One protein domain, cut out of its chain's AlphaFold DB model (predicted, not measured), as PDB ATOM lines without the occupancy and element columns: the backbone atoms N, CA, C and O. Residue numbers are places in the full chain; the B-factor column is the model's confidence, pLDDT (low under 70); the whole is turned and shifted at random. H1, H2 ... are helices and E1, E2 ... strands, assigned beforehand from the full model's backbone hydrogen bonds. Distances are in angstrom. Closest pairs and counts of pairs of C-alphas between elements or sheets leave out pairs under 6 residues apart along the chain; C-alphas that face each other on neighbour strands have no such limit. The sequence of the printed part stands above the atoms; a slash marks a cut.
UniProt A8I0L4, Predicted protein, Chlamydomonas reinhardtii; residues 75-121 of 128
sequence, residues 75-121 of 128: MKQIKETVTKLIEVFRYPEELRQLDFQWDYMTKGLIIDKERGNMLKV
ATOM      1  N   MET A  75     161.909 105.368 187.442       68.00
ATOM      2  CA  MET A  75     161.214 104.413 188.312       68.00
ATOM      3  C   MET A  75     161.972 103.091 188.503       68.00
ATOM      4  O   MET A  75     161.754 102.405 189.499       68.00
ATOM      5  N   LYS A  76     162.885 102.729 187.590       70.56
ATOM      6  CA  LYS A  76     163.693 101.504 187.716       70.56
ATOM      7  C   LYS A  76     164.756 101.627 188.813       70.56
ATOM      8  O   LYS A  76     164.997 100.664 189.534       70.56
ATOM      9  N   GLN A  77     165.308 102.826 189.012       72.62
ATOM     10  CA  GLN A  77     166.368 103.069 189.999       72.62
ATOM     11  C   GLN A  77     165.903 102.862 191.445       72.62
ATOM     12  O   GLN A  77     166.707 102.494 192.297       72.62
ATOM     13  N   ILE A  78     164.618 103.075 191.733       74.44
ATOM     14  CA  ILE A  78     164.069 102.931 193.088       74.44
ATOM     15  C   ILE A  78     164.209 101.480 193.565       74.44
ATOM     16  O   ILE A  78     164.755 101.234 194.638       74.44
ATOM     17  N   LYS A  79     163.805 100.514 192.729       76.94
ATOM     18  CA  LYS A  79     163.932  99.080 193.033       76.94
ATOM     19  C   LYS A  79     165.396  98.645 193.117       76.94
ATOM     20  O   LYS A  79     165.770  97.909 194.020       76.94
ATOM     21  N   GLU A  80     166.239  99.152 192.219       82.31
ATOM     22  CA  GLU A  80     167.678  98.855 192.221       82.31
ATOM     23  C   GLU A  80     168.402  99.393 193.467       82.31
ATOM     24  O   GLU A  80     169.390  98.809 193.909       82.31
ATOM     25  N   THR A  81     167.925 100.498 194.050       86.38
ATOM     26  CA  THR A  81     168.534 101.095 195.250       86.38
ATOM     27  C   THR A  81     168.344 100.198 196.472       86.38
ATOM     28  O   THR A  81     169.295  99.991 197.224       86.38
ATOM     29  N   VAL A  82     167.155  99.605 196.631       86.00
ATOM     30  CA  VAL A  82     166.873  98.637 197.705       86.00
ATOM     31  C   VAL A  82     167.772  97.406 197.577       86.00
ATOM     32  O   VAL A  82     168.393  96.998 198.554       86.00
ATOM     33  N   THR A  83     167.939  96.873 196.361       86.38
ATOM     34  CA  THR A  83     168.844  95.740 196.110       86.38
ATOM     35  C   THR A  83     170.289  96.056 196.514       86.38
ATOM     36  O   THR A  83     170.933  95.254 197.186       86.38
ATOM     37  N   LYS A  84     170.793  97.256 196.189       89.62
ATOM     38  CA  LYS A  84     172.156  97.678 196.566       89.62
ATOM     39  C   LYS A  84     172.347  97.790 198.079       89.62
ATOM     40  O   LYS A  84     173.408  97.419 198.576       89.62
ATOM     41  N   LEU A  85     171.347  98.293 198.805       89.31
ATOM     42  CA  LEU A  85     171.378  98.397 200.271       89.31
ATOM     43  C   LEU A  85     171.580  97.028 200.936       89.31
ATOM     44  O   LEU A  85     172.383  96.895 201.857       89.31
ATOM     45  N   ILE A  86     170.913  96.001 200.424       89.75
ATOM     46  CA  ILE A  86     170.995  94.640 200.957       89.75
ATOM     47  C   ILE A  86     172.313  93.967 200.540       89.75
ATOM     48  O   ILE A  86     173.073  93.480 201.379       89.75
ATOM     49  N   GLU A  87     172.624  93.966 199.241       90.50
ATOM     50  CA  GLU A  87     173.757  93.207 198.698       90.50
ATOM     51  C   GLU A  87     175.115  93.799 199.090       90.50
ATOM     52  O   GLU A  87     176.026  93.056 199.458       90.50
ATOM     53  N   VAL A  88     175.255  95.127 199.018       90.12
ATOM     54  CA  VAL A  88     176.537  95.822 199.226       90.12
ATOM     55  C   VAL A  88     176.690  96.264 200.674       90.12
ATOM     56  O   VAL A  88     177.742  96.056 201.272       90.12
ATOM     57  N   PHE A  89     175.643  96.859 201.249       87.88
ATOM     58  CA  PHE A  89     175.706  97.447 202.587       87.88
ATOM     59  C   PHE A  89     175.229  96.503 203.702       87.88
ATOM     60  O   PHE A  89     175.265  96.894 204.866       87.88
ATOM     61  N   ARG A  90     174.829  95.265 203.364       91.44
ATOM     62  CA  ARG A  90     174.449  94.200 204.316       91.44
ATOM     63  C   ARG A  90     173.337  94.604 205.289       91.44
ATOM     64  O   ARG A  90     173.316  94.155 206.432       91.44
ATOM     65  N   TYR A  91     172.406  95.436 204.829       89.44
ATOM     66  CA  TYR A  91     171.177  95.723 205.569       89.44
ATOM     67  C   TYR A  91     170.238  94.501 205.564       89.44
ATOM     68  O   TYR A  91     170.331  93.670 204.658       89.44
ATOM     69  N   PRO A  92     169.336  94.372 206.556       91.62
ATOM     70  CA  PRO A  92     168.397  93.255 206.635       91.62
ATOM     71  C   PRO A  92     167.495  93.156 205.396       91.62
ATOM     72  O   PRO A  92     167.064  94.162 204.830       91.62
ATOM     73  N   GLU A  93     167.167  91.919 205.006       89.56
ATOM     74  CA  GLU A  93     166.366  91.599 203.810       89.56
ATOM     75  C   GLU A  93     164.925  92.145 203.885       89.56
ATOM     76  O   GLU A  93     164.257  92.311 202.866       89.56
ATOM     77  N   GLU A  94     164.460  92.487 205.090       88.50
ATOM     78  CA  GLU A  94     163.157  93.105 205.367       88.50
ATOM     79  C   GLU A  94     162.917  94.376 204.534       88.50
ATOM     80  O   GLU A  94     161.782  94.666 204.155       88.50
ATOM     81  N   LEU A  95     163.984  95.091 204.151       83.88
ATOM     82  CA  LEU A  95     163.894  96.280 203.297       83.88
ATOM     83  C   LEU A  95     163.303  95.993 201.908       83.88
ATOM     84  O   LEU A  95     162.783  96.908 201.272       83.88
ATOM     85  N   ARG A  96     163.347  94.744 201.428       84.56
ATOM     86  CA  ARG A  96     162.782  94.352 200.127       84.56
ATOM     87  C   ARG A  96     161.253  94.441 200.092       84.56
ATOM     88  O   ARG A  96     160.684  94.532 199.009       84.56
ATOM     89  N   GLN A  97     160.607  94.431 201.257       86.81
ATOM     90  CA  GLN A  97     159.152  94.545 201.397       86.81
ATOM     91  C   GLN A  97     158.668  96.003 201.395       86.81
ATOM     92  O   GLN A  97     157.466  96.248 201.381       86.81
ATOM     93  N   LEU A  98     159.583  96.980 201.422       84.06
ATOM     94  CA  LEU A  98     159.221  98.391 201.426       84.06
ATOM     95  C   LEU A  98     158.735  98.828 200.043       84.06
ATOM     96  O   LEU A  98     159.507  98.920 199.085       84.06
ATOM     97  N   ASP A  99     157.456  99.175 199.971       80.88
ATOM     98  CA  ASP A  99     156.875  99.800 198.794       80.88
ATOM     99  C   ASP A  99     157.156 101.303 198.767       80.88
ATOM    100  O   ASP A  99     156.997 102.027 199.753       80.88
ATOM    101  N   PHE A 100     157.546 101.801 197.595       80.50
ATOM    102  CA  PHE A 100     157.797 103.222 197.403       80.50
ATOM    103  C   PHE A 100     156.483 104.007 197.300       80.50
ATOM    104  O   PHE A 100     155.808 103.987 196.268       80.50
ATOM    105  N   GLN A 101     156.155 104.743 198.362       78.50
ATOM    106  CA  GLN A 101     155.004 105.644 198.413       78.50
ATOM    107  C   GLN A 101     155.381 107.012 197.837       78.50
ATOM    108  O   GLN A 101     156.093 107.803 198.460       78.50
ATOM    109  N   TRP A 102     154.908 107.297 196.626       79.56
ATOM    110  CA  TRP A 102     155.194 108.557 195.937       79.56
ATOM    111  C   TRP A 102     154.444 109.749 196.551       79.56
ATOM    112  O   TRP A 102     154.982 110.852 196.545       79.56
ATOM    113  N   ASP A 103     153.261 109.523 197.131       78.94
ATOM    114  CA  ASP A 103     152.433 110.554 197.776       78.94
ATOM    115  C   ASP A 103     153.119 111.216 198.976       78.94
ATOM    116  O   ASP A 103     152.964 112.410 199.227       78.94
ATOM    117  N   TYR A 104     153.920 110.443 199.707       76.56
ATOM    118  CA  TYR A 104     154.644 110.929 200.878       76.56
ATOM    119  C   TYR A 104     155.886 111.755 200.495       76.56
ATOM    120  O   TYR A 104     156.345 112.618 201.245       76.56
ATOM    121  N   MET A 105     156.439 111.523 199.301       79.62
ATOM    122  CA  MET A 105     157.718 112.089 198.890       79.62
ATOM    123  C   MET A 105     157.536 113.424 198.169       79.62
ATOM    124  O   MET A 105     157.187 113.493 196.992       79.62
ATOM    125  N   THR A 106     157.865 114.514 198.862       81.12
ATOM    126  CA  THR A 106     157.924 115.857 198.267       81.12
ATOM    127  C   THR A 106     159.374 116.295 198.045       81.12
ATOM    128  O   THR A 106     160.278 115.956 198.802       81.12
ATOM    129  N   LYS A 107     159.626 117.081 196.993       78.75
ATOM    130  CA  LYS A 107     160.960 117.653 196.741       78.75
ATOM    131  C   LYS A 107     161.326 118.693 197.804       78.75
ATOM    132  O   LYS A 107     160.473 119.465 198.235       78.75
ATOM    133  N   GLY A 108     162.615 118.757 198.145       82.31
ATOM    134  CA  GLY A 108     163.157 119.764 199.065       82.31
ATOM    135  C   GLY A 108     162.989 119.426 200.549       82.31
ATOM    136  O   GLY A 108     162.973 120.334 201.371       82.31
ATOM    137  N   LEU A 109     162.840 118.142 200.883       87.06
ATOM    138  CA  LEU A 109     162.892 117.672 202.265       87.06
ATOM    139  C   LEU A 109     164.349 117.567 202.737       87.06
ATOM    140  O   LEU A 109     165.229 117.159 201.976       87.06
ATOM    141  N   ILE A 110     164.584 117.931 203.993       88.88
ATOM    142  CA  ILE A 110     165.868 117.830 204.690       88.88
ATOM    143  C   ILE A 110     165.792 116.661 205.669       88.88
ATOM    144  O   ILE A 110     164.800 116.512 206.372       88.88
ATOM    145  N   ILE A 111     166.843 115.843 205.718       90.19
ATOM    146  CA  ILE A 111     166.956 114.734 206.670       90.19
ATOM    147  C   ILE A 111     167.853 115.179 207.825       90.19
ATOM    148  O   ILE A 111     169.036 115.457 207.621       90.19
ATOM    149  N   ASP A 112     167.289 115.227 209.028       92.19
ATOM    150  CA  ASP A 112     168.025 115.344 210.283       92.19
ATOM    151  C   ASP A 112     168.628 113.975 210.626       92.19
ATOM    152  O   ASP A 112     167.908 113.003 210.845       92.19
ATOM    153  N   LYS A 113     169.959 113.888 210.646       90.25
ATOM    154  CA  LYS A 113     170.682 112.635 210.907       90.25
ATOM    155  C   LYS A 113     170.776 112.294 212.392       90.25
ATOM    156  O   LYS A 113     171.006 111.131 212.706       90.25
ATOM    157  N   GLU A 114     170.630 113.274 213.280       90.38
ATOM    158  CA  GLU A 114     170.723 113.041 214.724       90.38
ATOM    159  C   GLU A 114     169.417 112.457 215.262       90.38
ATOM    160  O   GLU A 114     169.440 111.523 216.061       90.38
ATOM    161  N   ARG A 115     168.274 112.982 214.802       88.69
ATOM    162  CA  ARG A 115     166.941 112.547 215.263       88.69
ATOM    163  C   ARG A 115     166.175 111.696 214.255       88.69
ATOM    164  O   ARG A 115     165.143 111.136 214.607       88.69
ATOM    165  N   GLY A 116     166.646 111.607 213.012       89.19
ATOM    166  CA  GLY A 116     165.978 110.858 211.942       89.19
ATOM    167  C   GLY A 116     164.751 111.562 211.352       89.19
ATOM    168  O   GLY A 116     163.973 110.936 210.636       89.19
ATOM    169  N   ASN A 117     164.555 112.851 211.641       91.75
ATOM    170  CA  ASN A 117     163.387 113.594 211.177       91.75
ATOM    171  C   ASN A 117     163.527 114.020 209.714       91.75
ATOM    172  O   ASN A 117     164.606 114.395 209.255       91.75
ATOM    173  N   MET A 118     162.405 114.042 208.999       89.00
ATOM    174  CA  MET A 118     162.322 114.592 207.650       89.00
ATOM    175  C   MET A 118     161.586 115.933 207.703       89.00
ATOM    176  O   MET A 118     160.384 115.981 207.950       89.00
ATOM    177  N   LEU A 119     162.319 117.030 207.518       91.44
ATOM    178  CA  LEU A 119     161.838 118.394 207.727       91.44
ATOM    179  C   LEU A 119     161.657 119.127 206.403       91.44
ATOM    180  O   LEU A 119     162.492 119.042 205.500       91.44
ATOM    181  N   LYS A 120     160.585 119.913 206.308       89.88
ATOM    182  CA  LYS A 120     160.401 120.881 205.231       89.88
ATOM    183  C   LYS A 120     160.734 122.260 205.768       89.88
ATOM    184  O   LYS A 120     160.058 122.750 206.668       89.88
ATOM    185  N   VAL A 121     161.778 122.868 205.222       89.50
ATOM    186  CA  VAL A 121     162.224 124.191 205.656       89.50
ATOM    187  C   VAL A 121     161.961 125.242 204.589       89.50
ATOM    188  O   VAL A 121     161.984 124.957 203.388       89.50
TER     189      VAL A 121
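Overview. This is residues 75 to 121 of the 128 residues of the protein "Predicted protein" of Chlamydomonas reinhardtii (UniProt A8I0L4). Two small lobes stand at the two ends of an open arch: a helix pair, H1 with the short H2 beside its later part, and a two-stranded hairpin of E1 and E2. The stretch of residues 98 to 108, with no named element, spans from one lobe to the other. The printed part has 47 residues, with two named helices and then two named strands, in the order H1, H2, E1, E2; the sheet, E1 - E2, is antiparallel and the class is mixed, helices and strands. The whole is loose, with a radius of gyration of the C-alphas of 12.7 A and spans of 34 by 26 by 15 A.

Arrangement. H1, residues 75 to 87, touches H2, residues 93 to 97, with its residues 82 to 86 alone; the closest C-alphas, those of Ile 86 and Glu 93, are 6.2 A apart. In H1, 7 of 9 O i to N i+4 pairs are within hydrogen-bond range; in H2 it is 0 of 1, beside 2 of 2 O i to N i+3 pairs. E1, residues 109 to 111, and E2, residues 118 to 120, form an antiparallel hairpin, with 142 degrees between their directions. N 110 and O 119 are within hydrogen-bond range at 2.8 A, as are N 119 and O 110 at 2.8 A. The C-alphas of 111 and 118 face each other at 4.7 A. H1 is apart from E1 and E2, and H2 is apart from E2.

Along the chain. H1 begins at C-alpha 75, (161.214, 104.413, 188.312), and is 19.8 A long from first to last C-alpha. H2 measures 8.2 A, E1 6.7 A and E2 7.0 A. E2 ends at C-alpha 120, (160.401, 120.881, 205.231).

Size, cuts and confidence. The C-alphas farthest apart, those of Glu 87 and Val 121, are 33.8 A apart. The printed part has no cut. The link from H2 to E1, 11 residues, is long. Mean pLDDT of the printed part is 85.0, and residue 75 is under 70.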